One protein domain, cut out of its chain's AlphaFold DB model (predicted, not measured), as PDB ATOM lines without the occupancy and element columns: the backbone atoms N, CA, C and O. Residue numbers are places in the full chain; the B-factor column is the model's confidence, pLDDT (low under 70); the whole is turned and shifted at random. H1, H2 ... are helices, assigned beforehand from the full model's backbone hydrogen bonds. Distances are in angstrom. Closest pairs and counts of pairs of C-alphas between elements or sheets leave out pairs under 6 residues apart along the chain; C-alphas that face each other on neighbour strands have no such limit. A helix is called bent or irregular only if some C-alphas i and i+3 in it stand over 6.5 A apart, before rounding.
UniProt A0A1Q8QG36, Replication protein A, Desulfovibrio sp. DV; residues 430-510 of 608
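AT A GLANCE: This is residues 430 to 510 of the 608 residues of the protein "Replication protein A" of Desulfovibrio sp. DV (UniProt A0A1Q8QG36). Two long helices, H1 and H2, fold back on each other as a helical hairpin, and a third helix, H3, packs slantwise over one side of that hairpin, covering parts of both. The printed part has 81 residues with three named helices, H1, H2 and H3 in that order, and no named strand: all helix. It is compact, with a radius of gyration of the C-alphas of 12.5 A, and only just elongated, spanning 40 by 26 by 16 A.

HOW THE PARTS SIT: Past residues 430 to 437 you reach H1, residues 438 to 456, which touches H2, residues 460 to 482. Look at Arg 438 and Ile 479, their closest C-alphas, 6.1 A apart. This hairpin runs opposite ways at a shallow tilt of 34.7 degrees, only just short of steep. H3, residues 491 to 508, touches H1, closest at the C-alphas of Phe 443 and Ile 497, 6.0 A apart, and runs the same way at a steep tilt of 40 degrees. H3 also touches H2, closest at the C-alphas of Met 468 and Val 498, 6.2 A apart, and runs opposite ways at a steep tilt of 50 degrees. Every O i to N i+4 pair is within hydrogen-bond range in H3, against 13 of 15 in H1 and 16 of 19 in H2.

IN THESE COORDINATES: Find C-alpha 438 at (-15.819, 20.372, -35.019); from there H1 runs 27.8 A to C-alpha 456, with a kink of 36 degrees near residue 450. H1 is irregular: C-alphas 452 and 455 are 7.6 A apart. H2 runs 30.4 A from C-alpha 460 to C-alpha 482, with a kink of 33 degrees near residue 475, and is only just irregular: C-alphas 476 and 479 are 6.6 A apart. H3 runs 25.5 A from C-alpha 491 and ends at C-alpha 508, (-36.478, 8.822, -27.898).

THE WHOLE: The C-alphas of Lys 458 and Gln 485, the two farthest apart, are 40.1 A apart. The printed part has no cut; the link from H1 to H2 is tight, that from H2 to H3 short. The mean pLDDT of the printed part is 88.2, and residues 430 to 432 are under 70.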
ATOM      1  N   PHE A 430     -18.744   7.362 -29.347       56.53
ATOM      2  CA  PHE A 430     -19.014   7.576 -27.915       56.53
ATOM      3  C   PHE A 430     -17.950   7.012 -26.944       56.53
ATOM      4  O   PHE A 430     -17.903   7.431 -25.787       56.53
ATOM      5  N   ARG A 431     -17.114   6.058 -27.380       56.78
ATOM      6  CA  ARG A 431     -15.985   5.483 -26.624       56.78
ATOM      7  C   ARG A 431     -14.618   5.861 -27.192       56.78
ATOM      8  O   ARG A 431     -13.695   6.018 -26.404       56.78
ATOM      9  N   THR A 432     -14.472   5.977 -28.514       64.62
ATOM     10  CA  THR A 432     -13.175   6.282 -29.147       64.62
ATOM     11  C   THR A 432     -12.825   7.767 -29.131       64.62
ATOM     12  O   THR A 432     -11.645   8.081 -29.162       64.62
ATOM     13  N   LYS A 433     -13.820   8.669 -29.075       71.81
ATOM     14  CA  LYS A 433     -13.656  10.135 -29.183       71.81
ATOM     15  C   LYS A 433     -12.936  10.620 -30.457       71.81
ATOM     16  O   LYS A 433     -12.493  11.760 -30.513       71.81
ATOM     17  N   ASN A 434     -12.848   9.783 -31.491       76.62
ATOM     18  CA  ASN A 434     -12.289  10.178 -32.783       76.62
ATOM     19  C   ASN A 434     -13.395  10.796 -33.648       76.62
ATOM     20  O   ASN A 434     -14.350  10.108 -34.025       76.62
ATOM     21  N   TYR A 435     -13.248  12.081 -33.975       83.38
ATOM     22  CA  TYR A 435     -14.217  12.869 -34.740       83.38
ATOM     23  C   TYR A 435     -13.576  13.439 -36.011       83.38
ATOM     24  O   TYR A 435     -12.427  13.874 -35.988       83.38
ATOM     25  N   ALA A 436     -14.324  13.485 -37.114       78.44
ATOM     26  CA  ALA A 436     -13.838  14.013 -38.395       78.44
ATOM     27  C   ALA A 436     -13.811  15.557 -38.465       78.44
ATOM     28  O   ALA A 436     -13.283  16.135 -39.415       78.44
ATOM     29  N   GLY A 437     -14.390  16.247 -37.477       85.56
ATOM     30  CA  GLY A 437     -14.393  17.706 -37.408       85.56
ATOM     31  C   GLY A 437     -15.267  18.270 -36.291       85.56
ATOM     32  O   GLY A 437     -16.107  17.570 -35.726       85.56
ATOM     33  N   ARG A 438     -15.111  19.576 -36.042       91.38
ATOM     34  CA  ARG A 438     -15.819  20.372 -35.019       91.38
ATOM     35  C   ARG A 438     -17.315  20.060 -34.870       91.38
ATOM     36  O   ARG A 438     -17.779  19.806 -33.767       91.38
ATOM     37  N   ASN A 439     -18.065  20.069 -35.977       87.25
ATOM     38  CA  ASN A 439     -19.514  19.825 -35.965       87.25
ATOM     39  C   ASN A 439     -19.863  18.405 -35.499       87.25
ATOM     40  O   ASN A 439     -20.850  18.221 -34.788       87.25
ATOM     41  N   GLU A 440     -19.043  17.408 -35.851       86.12
ATOM     42  CA  GLU A 440     -19.226  16.041 -35.366       86.12
ATOM     43  C   GLU A 440     -18.910  15.948 -33.864       86.12
ATOM     44  O   GLU A 440     -19.704  15.393 -33.106       86.12
ATOM     45  N   GLU A 441     -17.800  16.539 -33.414       91.69
ATOM     46  CA  GLU A 441     -17.419  16.539 -31.998       91.69
ATOM     47  C   GLU A 441     -18.462  17.221 -31.103       91.69
ATOM     48  O   GLU A 441     -18.885  16.633 -30.102       91.69
ATOM     49  N   SER A 442     -18.927  18.418 -31.480       91.06
ATOM     50  CA  SER A 442     -19.996  19.127 -30.770       91.06
ATOM     51  C   SER A 442     -21.268  18.287 -30.699       91.06
ATOM     52  O   SER A 442     -21.841  18.136 -29.620       91.06
ATOM     53  N   PHE A 443     -21.690  17.683 -31.816       91.81
ATOM     54  CA  PHE A 443     -22.888  16.847 -31.857       91.81
ATOM     55  C   PHE A 443     -22.785  15.620 -30.940       91.81
ATOM     56  O   PHE A 443     -23.694  15.380 -30.140       91.81
ATOM     57  N   TYR A 444     -21.692  14.850 -31.006       88.81
ATOM     58  CA  TYR A 444     -21.531  13.654 -30.169       88.81
ATOM     59  C   TYR A 444     -21.361  14.004 -28.686       88.81
ATOM     60  O   TYR A 444     -21.990  13.367 -27.838       88.81
ATOM     61  N   THR A 445     -20.572  15.030 -28.363       90.25
ATOM     62  CA  THR A 445     -20.327  15.455 -26.974       90.25
ATOM     63  C   THR A 445     -21.609  15.977 -26.323       90.25
ATOM     64  O   THR A 445     -21.962  15.548 -25.220       90.25
ATOM     65  N   LEU A 446     -22.375  16.808 -27.039       94.44
ATOM     66  CA  LEU A 446     -23.679  17.287 -26.585       94.44
ATOM     67  C   LEU A 446     -24.697  16.142 -26.455       94.44
ATOM     68  O   LEU A 446     -25.431  16.083 -25.470       94.44
ATOM     69  N   SER A 447     -24.703  15.185 -27.391       90.31
ATOM     70  CA  SER A 447     -25.583  14.005 -27.339       90.31
ATOM     71  C   SER A 447     -25.328  13.129 -26.108       90.31
ATOM     72  O   SER A 447     -26.281  12.677 -25.472       90.31
ATOM     73  N   ILE A 448     -24.063  12.930 -25.705       86.69
ATOM     74  CA  ILE A 448     -23.720  12.215 -24.460       86.69
ATOM     75  C   ILE A 448     -24.351  12.912 -23.251       86.69
ATOM     76  O   ILE A 448     -24.923  12.245 -22.383       86.69
ATOM     77  N   TRP A 449     -24.257  14.242 -23.177       92.56
ATOM     78  CA  TRP A 449     -24.860  15.004 -22.087       92.56
ATOM     79  C   TRP A 449     -26.393  14.926 -22.133       92.56
ATOM     80  O   TRP A 449     -27.017  14.624 -21.113       92.56
ATOM     81  N   ALA A 450     -26.997  15.095 -23.311       92.38
ATOM     82  CA  ALA A 450     -28.440  15.030 -23.526       92.38
ATOM     83  C   ALA A 450     -29.035  13.694 -23.059       92.38
ATOM     84  O   ALA A 450     -29.916  13.670 -22.198       92.38
ATOM     85  N   TYR A 451     -28.514  12.563 -23.547       88.56
ATOM     86  CA  TYR A 451     -29.054  11.237 -23.218       88.56
ATOM     87  C   TYR A 451     -28.860  10.877 -21.735       88.56
ATOM     88  O   TYR A 451     -29.629  10.097 -21.163       88.56
ATOM     89  N   ARG A 452     -27.859  11.477 -21.077       85.69
ATOM     90  CA  ARG A 452     -27.629  11.337 -19.633       85.69
ATOM     91  C   ARG A 452     -28.538  12.219 -18.780       85.69
ATOM     92  O   ARG A 452     -28.708  11.877 -17.615       85.69
ATOM     93  N   ASN A 453     -29.108  13.308 -19.303       88.62
ATOM     94  CA  ASN A 453     -29.819  14.304 -18.490       88.62
ATOM     95  C   ASN A 453     -31.307  14.496 -18.836       88.62
ATOM     96  O   ASN A 453     -32.069  14.803 -17.924       88.62
ATOM     97  N   VAL A 454     -31.759  14.238 -20.070       90.44
ATOM     98  CA  VAL A 454     -33.136  14.526 -20.544       90.44
ATOM     99  C   VAL A 454     -34.261  13.951 -19.660       90.44
ATOM    100  O   VAL A 454     -35.334  14.534 -19.552       90.44
ATOM    101  N   LYS A 455     -34.014  12.838 -18.954       85.94
ATOM    102  CA  LYS A 455     -34.970  12.206 -18.019       85.94
ATOM    103  C   LYS A 455     -35.130  12.911 -16.664       85.94
ATOM    104  O   LYS A 455     -35.954  12.473 -15.867       85.94
ATOM    105  N   LYS A 456     -34.343  13.953 -16.380       84.75
ATOM    106  CA  LYS A 456     -34.497  14.805 -15.188       84.75
ATOM    107  C   LYS A 456     -35.569  15.884 -15.372       84.75
ATOM    108  O   LYS A 456     -36.142  16.338 -14.387       84.75
ATOM    109  N   TYR A 457     -35.795  16.312 -16.611       84.25
ATOM    110  CA  TYR A 457     -36.612  17.473 -16.942       84.25
ATOM    111  C   TYR A 457     -38.071  17.060 -17.139       84.25
ATOM    112  O   TYR A 457     -38.356  16.007 -17.710       84.25
ATOM    113  N   LYS A 458     -38.989  17.894 -16.637       77.62
ATOM    114  CA  LYS A 458     -40.444  17.742 -16.823       77.62
ATOM    115  C   LYS A 458     -41.009  18.651 -17.917       77.62
ATOM    116  O   LYS A 458     -42.077  18.354 -18.432       77.62
ATOM    117  N   ASN A 459     -40.306  19.739 -18.232       84.69
ATOM    118  CA  ASN A 459     -40.558  20.578 -19.396       84.69
ATOM    119  C   ASN A 459     -39.350  20.464 -20.339       84.69
ATOM    120  O   ASN A 459     -38.209  20.454 -19.871       84.69
ATOM    121  N   ASP A 460     -39.614  20.385 -21.637       86.56
ATOM    122  CA  ASP A 460     -38.599  20.259 -22.676       86.56
ATOM    123  C   ASP A 460     -37.947  21.617 -23.004       86.56
ATOM    124  O   ASP A 460     -36.793  21.626 -23.431       86.56
ATOM    125  N   ASP A 461     -38.602  22.748 -22.702       87.38
ATOM    126  CA  ASP A 461     -38.006  24.092 -22.833       87.38
ATOM    127  C   ASP A 461     -36.813  24.264 -21.877       87.38
ATOM    128  O   ASP A 461     -35.698  24.563 -22.295       87.38
ATOM    129  N   LEU A 462     -37.009  23.946 -20.590       88.38
ATOM    130  CA  LEU A 462     -35.951  23.995 -19.568       88.38
ATOM    131  C   LEU A 462     -34.790  23.036 -19.882       88.38
ATOM    132  O   LEU A 462     -33.657  23.263 -19.464       88.38
ATOM    133  N   PHE A 463     -35.069  21.948 -20.606       93.56
ATOM    134  CA  PHE A 463     -34.031  21.059 -21.115       93.56
ATOM    135  C   PHE A 463     -33.290  21.674 -22.309       93.56
ATOM    136  O   PHE A 463     -32.075  21.520 -22.397       93.56
ATOM    137  N   TYR A 464     -33.990  22.372 -23.209       94.75
ATOM    138  CA  TYR A 464     -33.394  23.078 -24.343       94.75
ATOM    139  C   TYR A 464     -32.454  24.205 -23.889       94.75
ATOM    140  O   TYR A 464     -31.352  24.309 -24.428       94.75
ATOM    141  N   ASP A 465     -32.833  24.982 -22.873       90.12
ATOM    142  CA  ASP A 465     -32.006  26.068 -22.327       90.12
ATOM    143  C   ASP A 465     -30.699  25.541 -21.708       90.12
ATOM    144  O   ASP A 465     -29.607  25.976 -22.082       90.12
ATOM    145  N   ASP A 466     -30.774  24.530 -20.833       92.31
ATOM    146  CA  ASP A 466     -29.577  23.876 -20.282       92.31
ATOM    147  C   ASP A 466     -28.720  23.222 -21.382       92.31
ATOM    148  O   ASP A 466     -27.487  23.266 -21.330       92.31
ATOM    149  N   LEU A 467     -29.348  22.645 -22.414       94.88
ATOM    150  CA  LEU A 467     -28.646  22.067 -23.560       94.88
ATOM    151  C   LEU A 467     -27.934  23.142 -24.401       94.88
ATOM    152  O   LEU A 467     -26.832  22.892 -24.889       94.88
ATOM    153  N   MET A 468     -28.513  24.338 -24.537       96.25
ATOM    154  CA  MET A 468     -27.889  25.491 -25.195       96.25
ATOM    155  C   MET A 468     -26.688  26.013 -24.395       96.25
ATOM    156  O   MET A 468     -25.634  26.282 -24.975       96.25
ATOM    157  N   ASN A 469     -26.806  26.090 -23.066       93.94
ATOM    158  CA  ASN A 469     -25.708  26.477 -22.175       93.94
ATOM    159  C   ASN A 469     -24.520  25.505 -22.289       93.94
ATOM    160  O   ASN A 469     -23.376  25.924 -22.480       93.94
ATOM    161  N   VAL A 470     -24.789  24.195 -22.266       96.81
ATOM    162  CA  VAL A 470     -23.762  23.151 -22.435       96.81
ATOM    163  C   VAL A 470     -23.147  23.176 -23.838       96.81
ATOM    164  O   VAL A 470     -21.931  23.052 -23.970       96.81
ATOM    165  N   ALA A 471     -23.945  23.375 -24.890       96.62
ATOM    166  CA  ALA A 471     -23.429  23.489 -26.254       96.62
ATOM    167  C   ALA A 471     -22.544  24.731 -26.445       96.62
ATOM    168  O   ALA A 471     -21.542  24.664 -27.156       96.62
ATOM    169  N   SER A 472     -22.882  25.834 -25.774       94.12
ATOM    170  CA  SER A 472     -22.094  27.068 -25.777       94.12
ATOM    171  C   SER A 472     -20.729  26.858 -25.118       94.12
ATOM    172  O   SER A 472     -19.720  27.159 -25.748       94.12
ATOM    173  N   SER A 473     -20.688  26.242 -23.927       96.44
ATOM    174  CA  SER A 473     -19.446  25.866 -23.221       96.44
ATOM    175  C   SER A 473     -18.558  24.926 -24.055       96.44
ATOM    176  O   SER A 473     -17.377  25.206 -24.266       96.44
ATOM    177  N   ILE A 474     -19.129  23.865 -24.647       95.50
ATOM    178  CA  ILE A 474     -18.405  22.975 -25.576       95.50
ATOM    179  C   ILE A 474     -17.789  23.782 -26.731       95.50
ATOM    180  O   ILE A 474     -16.625  23.569 -27.083       95.50
ATOM    181  N   ASN A 475     -18.541  24.729 -27.298       96.94
ATOM    182  CA  ASN A 475     -18.095  25.532 -28.431       96.94
ATOM    183  C   ASN A 475     -17.031  26.584 -28.074       96.94
ATOM    184  O   ASN A 475     -16.186  26.877 -28.917       96.94
ATOM    185  N   SER A 476     -17.048  27.145 -26.862       94.12
ATOM    186  CA  SER A 476     -16.051  28.124 -26.403       94.12
ATOM    187  C   SER A 476     -14.780  27.492 -25.832       94.12
ATOM    188  O   SER A 476     -13.713  28.085 -25.943       94.12
ATOM    189  N   GLU A 477     -14.877  26.305 -25.230       94.12
ATOM    190  CA  GLU A 477     -13.774  25.687 -24.478       94.12
ATOM    191  C   GLU A 477     -13.167  24.481 -25.208       94.12
ATOM    192  O   GLU A 477     -11.959  24.420 -25.425       94.12
ATOM    193  N   THR A 478     -13.998  23.514 -25.611       93.12
ATOM    194  CA  THR A 478     -13.518  22.230 -26.159       93.12
ATOM    195  C   THR A 478     -13.126  22.357 -27.630       93.12
ATOM    196  O   THR A 478     -12.044  21.934 -28.034       93.12
ATOM    197  N   ILE A 479     -13.990  22.969 -28.443       95.19
ATOM    198  CA  ILE A 479     -13.785  23.050 -29.893       95.19
ATOM    199  C   ILE A 479     -12.538  23.867 -30.289       95.19
ATOM    200  O   ILE A 479     -11.802  23.387 -31.153       95.19
ATOM    201  N   PRO A 480     -12.220  25.027 -29.679       93.81
ATOM    202  CA  PRO A 480     -11.004  25.768 -30.017       93.81
ATOM    203  C   PRO A 480      -9.726  25.060 -29.548       93.81
ATOM    204  O   PRO A 480      -8.697  25.180 -30.207       93.81
ATOM    205  N   LEU A 481      -9.795  24.287 -28.456       93.81
ATOM    206  CA  LEU A 481      -8.674  23.493 -27.944       93.81
ATOM    207  C   LEU A 481      -8.342  22.306 -28.861       93.81
ATOM    208  O   LEU A 481      -7.169  22.042 -29.121       93.81
ATOM    209  N   HIS A 482      -9.357  21.595 -29.361       91.88
ATOM    210  CA  HIS A 482      -9.166  20.422 -30.224       91.88
ATOM    211  C   HIS A 482      -8.992  20.777 -31.713       91.88
ATOM    212  O   HIS A 482      -8.361  20.023 -32.452       91.88
ATOM    213  N   TRP A 483      -9.505  21.929 -32.162       91.25
ATOM    214  CA  TRP A 483      -9.444  22.378 -33.561       91.25
ATOM    215  C   TRP A 483      -8.890  23.812 -33.695       91.25
ATOM    216  O   TRP A 483      -9.562  24.676 -34.274       91.25
ATOM    217  N   PRO A 484      -7.669  24.101 -33.203       89.94
ATOM    218  CA  PRO A 484      -7.149  25.468 -33.100       89.94
ATOM    219  C   PRO A 484      -7.017  26.192 -34.449       89.94
ATOM    220  O   PRO A 484      -7.194  27.403 -34.505       89.94
ATOM    221  N   GLN A 485      -6.802  25.475 -35.560       88.62
ATOM    222  CA  GLN A 485      -6.753  26.068 -36.909       88.62
ATOM    223  C   GLN A 485      -8.140  26.432 -37.474       88.62
ATOM    224  O   GLN A 485      -8.230  26.979 -38.569       88.62
ATOM    225  N   LYS A 486      -9.228  26.076 -36.777       88.56
ATOM    226  CA  LYS A 486     -10.618  26.313 -37.208       88.56
ATOM    227  C   LYS A 486     -11.439  27.112 -36.190       88.56
ATOM    228  O   LYS A 486     -12.429  27.714 -36.588       88.56
ATOM    229  N   GLY A 487     -11.059  27.129 -34.910       89.00
ATOM    230  CA  GLY A 487     -11.743  27.900 -33.865       89.00
ATOM    231  C   GLY A 487     -13.191  27.445 -33.593       89.00
ATOM    232  O   GLY A 487     -13.579  26.357 -34.031       89.00
ATOM    233  N   PRO A 488     -14.008  28.248 -32.884       94.62
ATOM    234  CA  PRO A 488     -15.393  27.910 -32.539       94.62
ATOM    235  C   PRO A 488     -16.329  27.859 -33.763       94.62
ATOM    236  O   PRO A 488     -16.104  28.523 -34.777       94.62
ATOM    237  N   LEU A 489     -17.399  27.067 -33.664       92.81
ATOM    238  CA  LEU A 489     -18.516  27.027 -34.618       92.81
ATOM    239  C   LEU A 489     -19.325  28.329 -34.578       92.81
ATOM    240  O   LEU A 489     -19.391  28.995 -33.539       92.81
ATOM    241  N   ALA A 490     -20.002  28.654 -35.680       92.69
ATOM    242  CA  ALA A 490     -20.937  29.773 -35.720       92.69
ATOM    243  C   ALA A 490     -22.188  29.487 -34.868       92.69
ATOM    244  O   ALA A 490     -22.656  28.350 -34.787       92.69
ATOM    245  N   LEU A 491     -22.789  30.526 -34.278       89.50
ATOM    246  CA  LEU A 491     -23.985  30.383 -33.430       89.50
ATOM    247  C   LEU A 491     -25.159  29.704 -34.161       89.50
ATOM    248  O   LEU A 491     -25.914  28.953 -33.552       89.50
ATOM    249  N   SER A 492     -25.286  29.899 -35.476       83.81
ATOM    250  CA  SER A 492     -26.276  29.213 -36.315       83.81
ATOM    251  C   SER A 492     -26.055  27.695 -36.391       83.81
ATOM    252  O   SER A 492     -27.032  26.944 -36.315       83.81
ATOM    253  N   GLU A 493     -24.799  27.237 -36.478       82.75
ATOM    254  CA  GLU A 493     -24.426  25.814 -36.427       82.75
ATOM    255  C   GLU A 493     -24.743  25.227 -35.044       82.75
ATOM    256  O   GLU A 493     -25.423  24.203 -34.951       82.75
ATOM    257  N   VAL A 494     -24.336  25.914 -33.967       90.69
ATOM    258  CA  VAL A 494     -24.599  25.500 -32.575       90.69
ATOM    259  C   VAL A 494     -26.103  25.370 -32.325       90.69
ATOM    260  O   VAL A 494     -26.568  24.310 -31.908       90.69
ATOM    261  N   CYS A 495     -26.896  26.386 -32.676       87.62
ATOM    262  CA  CYS A 495     -28.354  26.342 -32.567       87.62
ATOM    263  C   CYS A 495     -28.987  25.243 -33.437       87.62
ATOM    264  O   CYS A 495     -30.067  24.750 -33.111       87.62
ATOM    265  N   GLY A 496     -28.372  24.865 -34.563       83.19
ATOM    266  CA  GLY A 496     -28.791  23.717 -35.375       83.19
ATOM    267  C   GLY A 496     -28.550  22.382 -34.663       83.19
ATOM    268  O   GLY A 496     -29.467  21.564 -34.556       83.19
ATOM    269  N   ILE A 497     -27.348  22.199 -34.107       88.56
ATOM    270  CA  ILE A 497     -26.962  21.018 -33.322       88.56
ATOM    271  C   ILE A 497     -27.864  20.868 -32.086       88.56
ATOM    272  O   ILE A 497     -28.414  19.787 -31.871       88.56
ATOM    273  N   VAL A 498     -28.089  21.940 -31.319       93.06
ATOM    274  CA  VAL A 498     -28.950  21.933 -30.118       93.06
ATOM    275  C   VAL A 498     -30.386  21.529 -30.464       93.06
ATOM    276  O   VAL A 498     -30.930  20.629 -29.824       93.06
ATOM    277  N   ARG A 499     -30.987  22.098 -31.521       89.75
ATOM    278  CA  ARG A 499     -32.333  21.702 -31.990       89.75
ATOM    279  C   ARG A 499     -32.400  20.232 -32.404       89.75
ATOM    280  O   ARG A 499     -33.346  19.541 -32.025       89.75
ATOM    281  N   GLY A 500     -31.401  19.737 -33.137       85.75
ATOM    282  CA  GLY A 500     -31.327  18.332 -33.551       85.75
ATOM    283  C   GLY A 500     -31.213  17.366 -32.366       85.75
ATOM    284  O   GLY A 500     -31.987  16.412 -32.265       85.75
ATOM    285  N   VAL A 501     -30.292  17.643 -31.438       91.19
ATOM    286  CA  VAL A 501     -30.068  16.820 -30.240       91.19
ATOM    287  C   VAL A 501     -31.268  16.873 -29.292       91.19
ATOM    288  O   VAL A 501     -31.672  15.822 -28.794       91.19
ATOM    289  N   CYS A 502     -31.888  18.042 -29.088       91.75
ATOM    290  CA  CYS A 502     -33.086  18.177 -28.255       91.75
ATOM    291  C   CYS A 502     -34.263  17.372 -28.826       91.75
ATOM    292  O   CYS A 502     -34.773  16.474 -28.151       91.75
ATOM    293  N   LYS A 503     -34.625  17.595 -30.104       88.94
ATOM    294  CA  LYS A 503     -35.715  16.862 -30.774       88.94
ATOM    295  C   LYS A 503     -35.498  15.349 -30.708       88.94
ATOM    296  O   LYS A 503     -36.433  14.610 -30.406       88.94
ATOM    297  N   TYR A 504     -34.271  14.877 -30.943       87.94
ATOM    298  CA  TYR A 504     -33.962  13.452 -30.846       87.94
ATOM    299  C   TYR A 504     -34.074  12.928 -29.406       87.94
ATOM    300  O   TYR A 504     -34.700  11.892 -29.185       87.94
ATOM    301  N   ALA A 505     -33.497  13.624 -28.422       88.31
ATOM    302  CA  ALA A 505     -33.478  13.176 -27.032       88.31
ATOM    303  C   ALA A 505     -34.879  13.148 -26.397       88.31
ATOM    304  O   ALA A 505     -35.217  12.169 -25.733       88.31
ATOM    305  N   CYS A 506     -35.708  14.171 -26.624       88.31
ATOM    306  CA  CYS A 506     -37.064  14.240 -26.071       88.31
ATOM    307  C   CYS A 506     -38.015  13.213 -26.699       88.31
ATOM    308  O   CYS A 506     -38.825  12.626 -25.980       88.31
ATOM    309  N   LEU A 507     -37.873  12.934 -28.002       86.62
ATOM    310  CA  LEU A 507     -38.645  11.902 -28.703       86.62
ATOM    311  C   LEU A 507     -38.263  10.483 -28.244       86.62
ATOM    312  O   LEU A 507     -39.134   9.664 -27.961       86.62
ATOM    313  N   HIS A 508     -36.965  10.190 -28.125       82.75
ATOM    314  CA  HIS A 508     -36.478   8.822 -27.898       82.75
ATOM    315  C   HIS A 508     -36.221   8.463 -26.427       82.75
ATOM    316  O   HIS A 508     -35.911   7.306 -26.137       82.75
ATOM    317  N   ARG A 509     -36.362   9.394 -25.469       84.81
ATOM    318  CA  ARG A 509     -36.046   9.134 -24.046       84.81
ATOM    319  C   ARG A 509     -36.731   7.885 -23.481       84.81
ATOM    320  O   ARG A 509     -36.118   7.190 -22.670       84.81
ATOM    321  N   TYR A 510     -37.952   7.561 -23.902       82.69
ATOM    322  CA  TYR A 510     -38.694   6.389 -23.412       82.69
ATOM    323  C   TYR A 510     -38.628   5.150 -24.329       82.69
ATOM    324  O   TYR A 510     -39.253   4.141 -24.011       82.69
TER     325      TYR A 510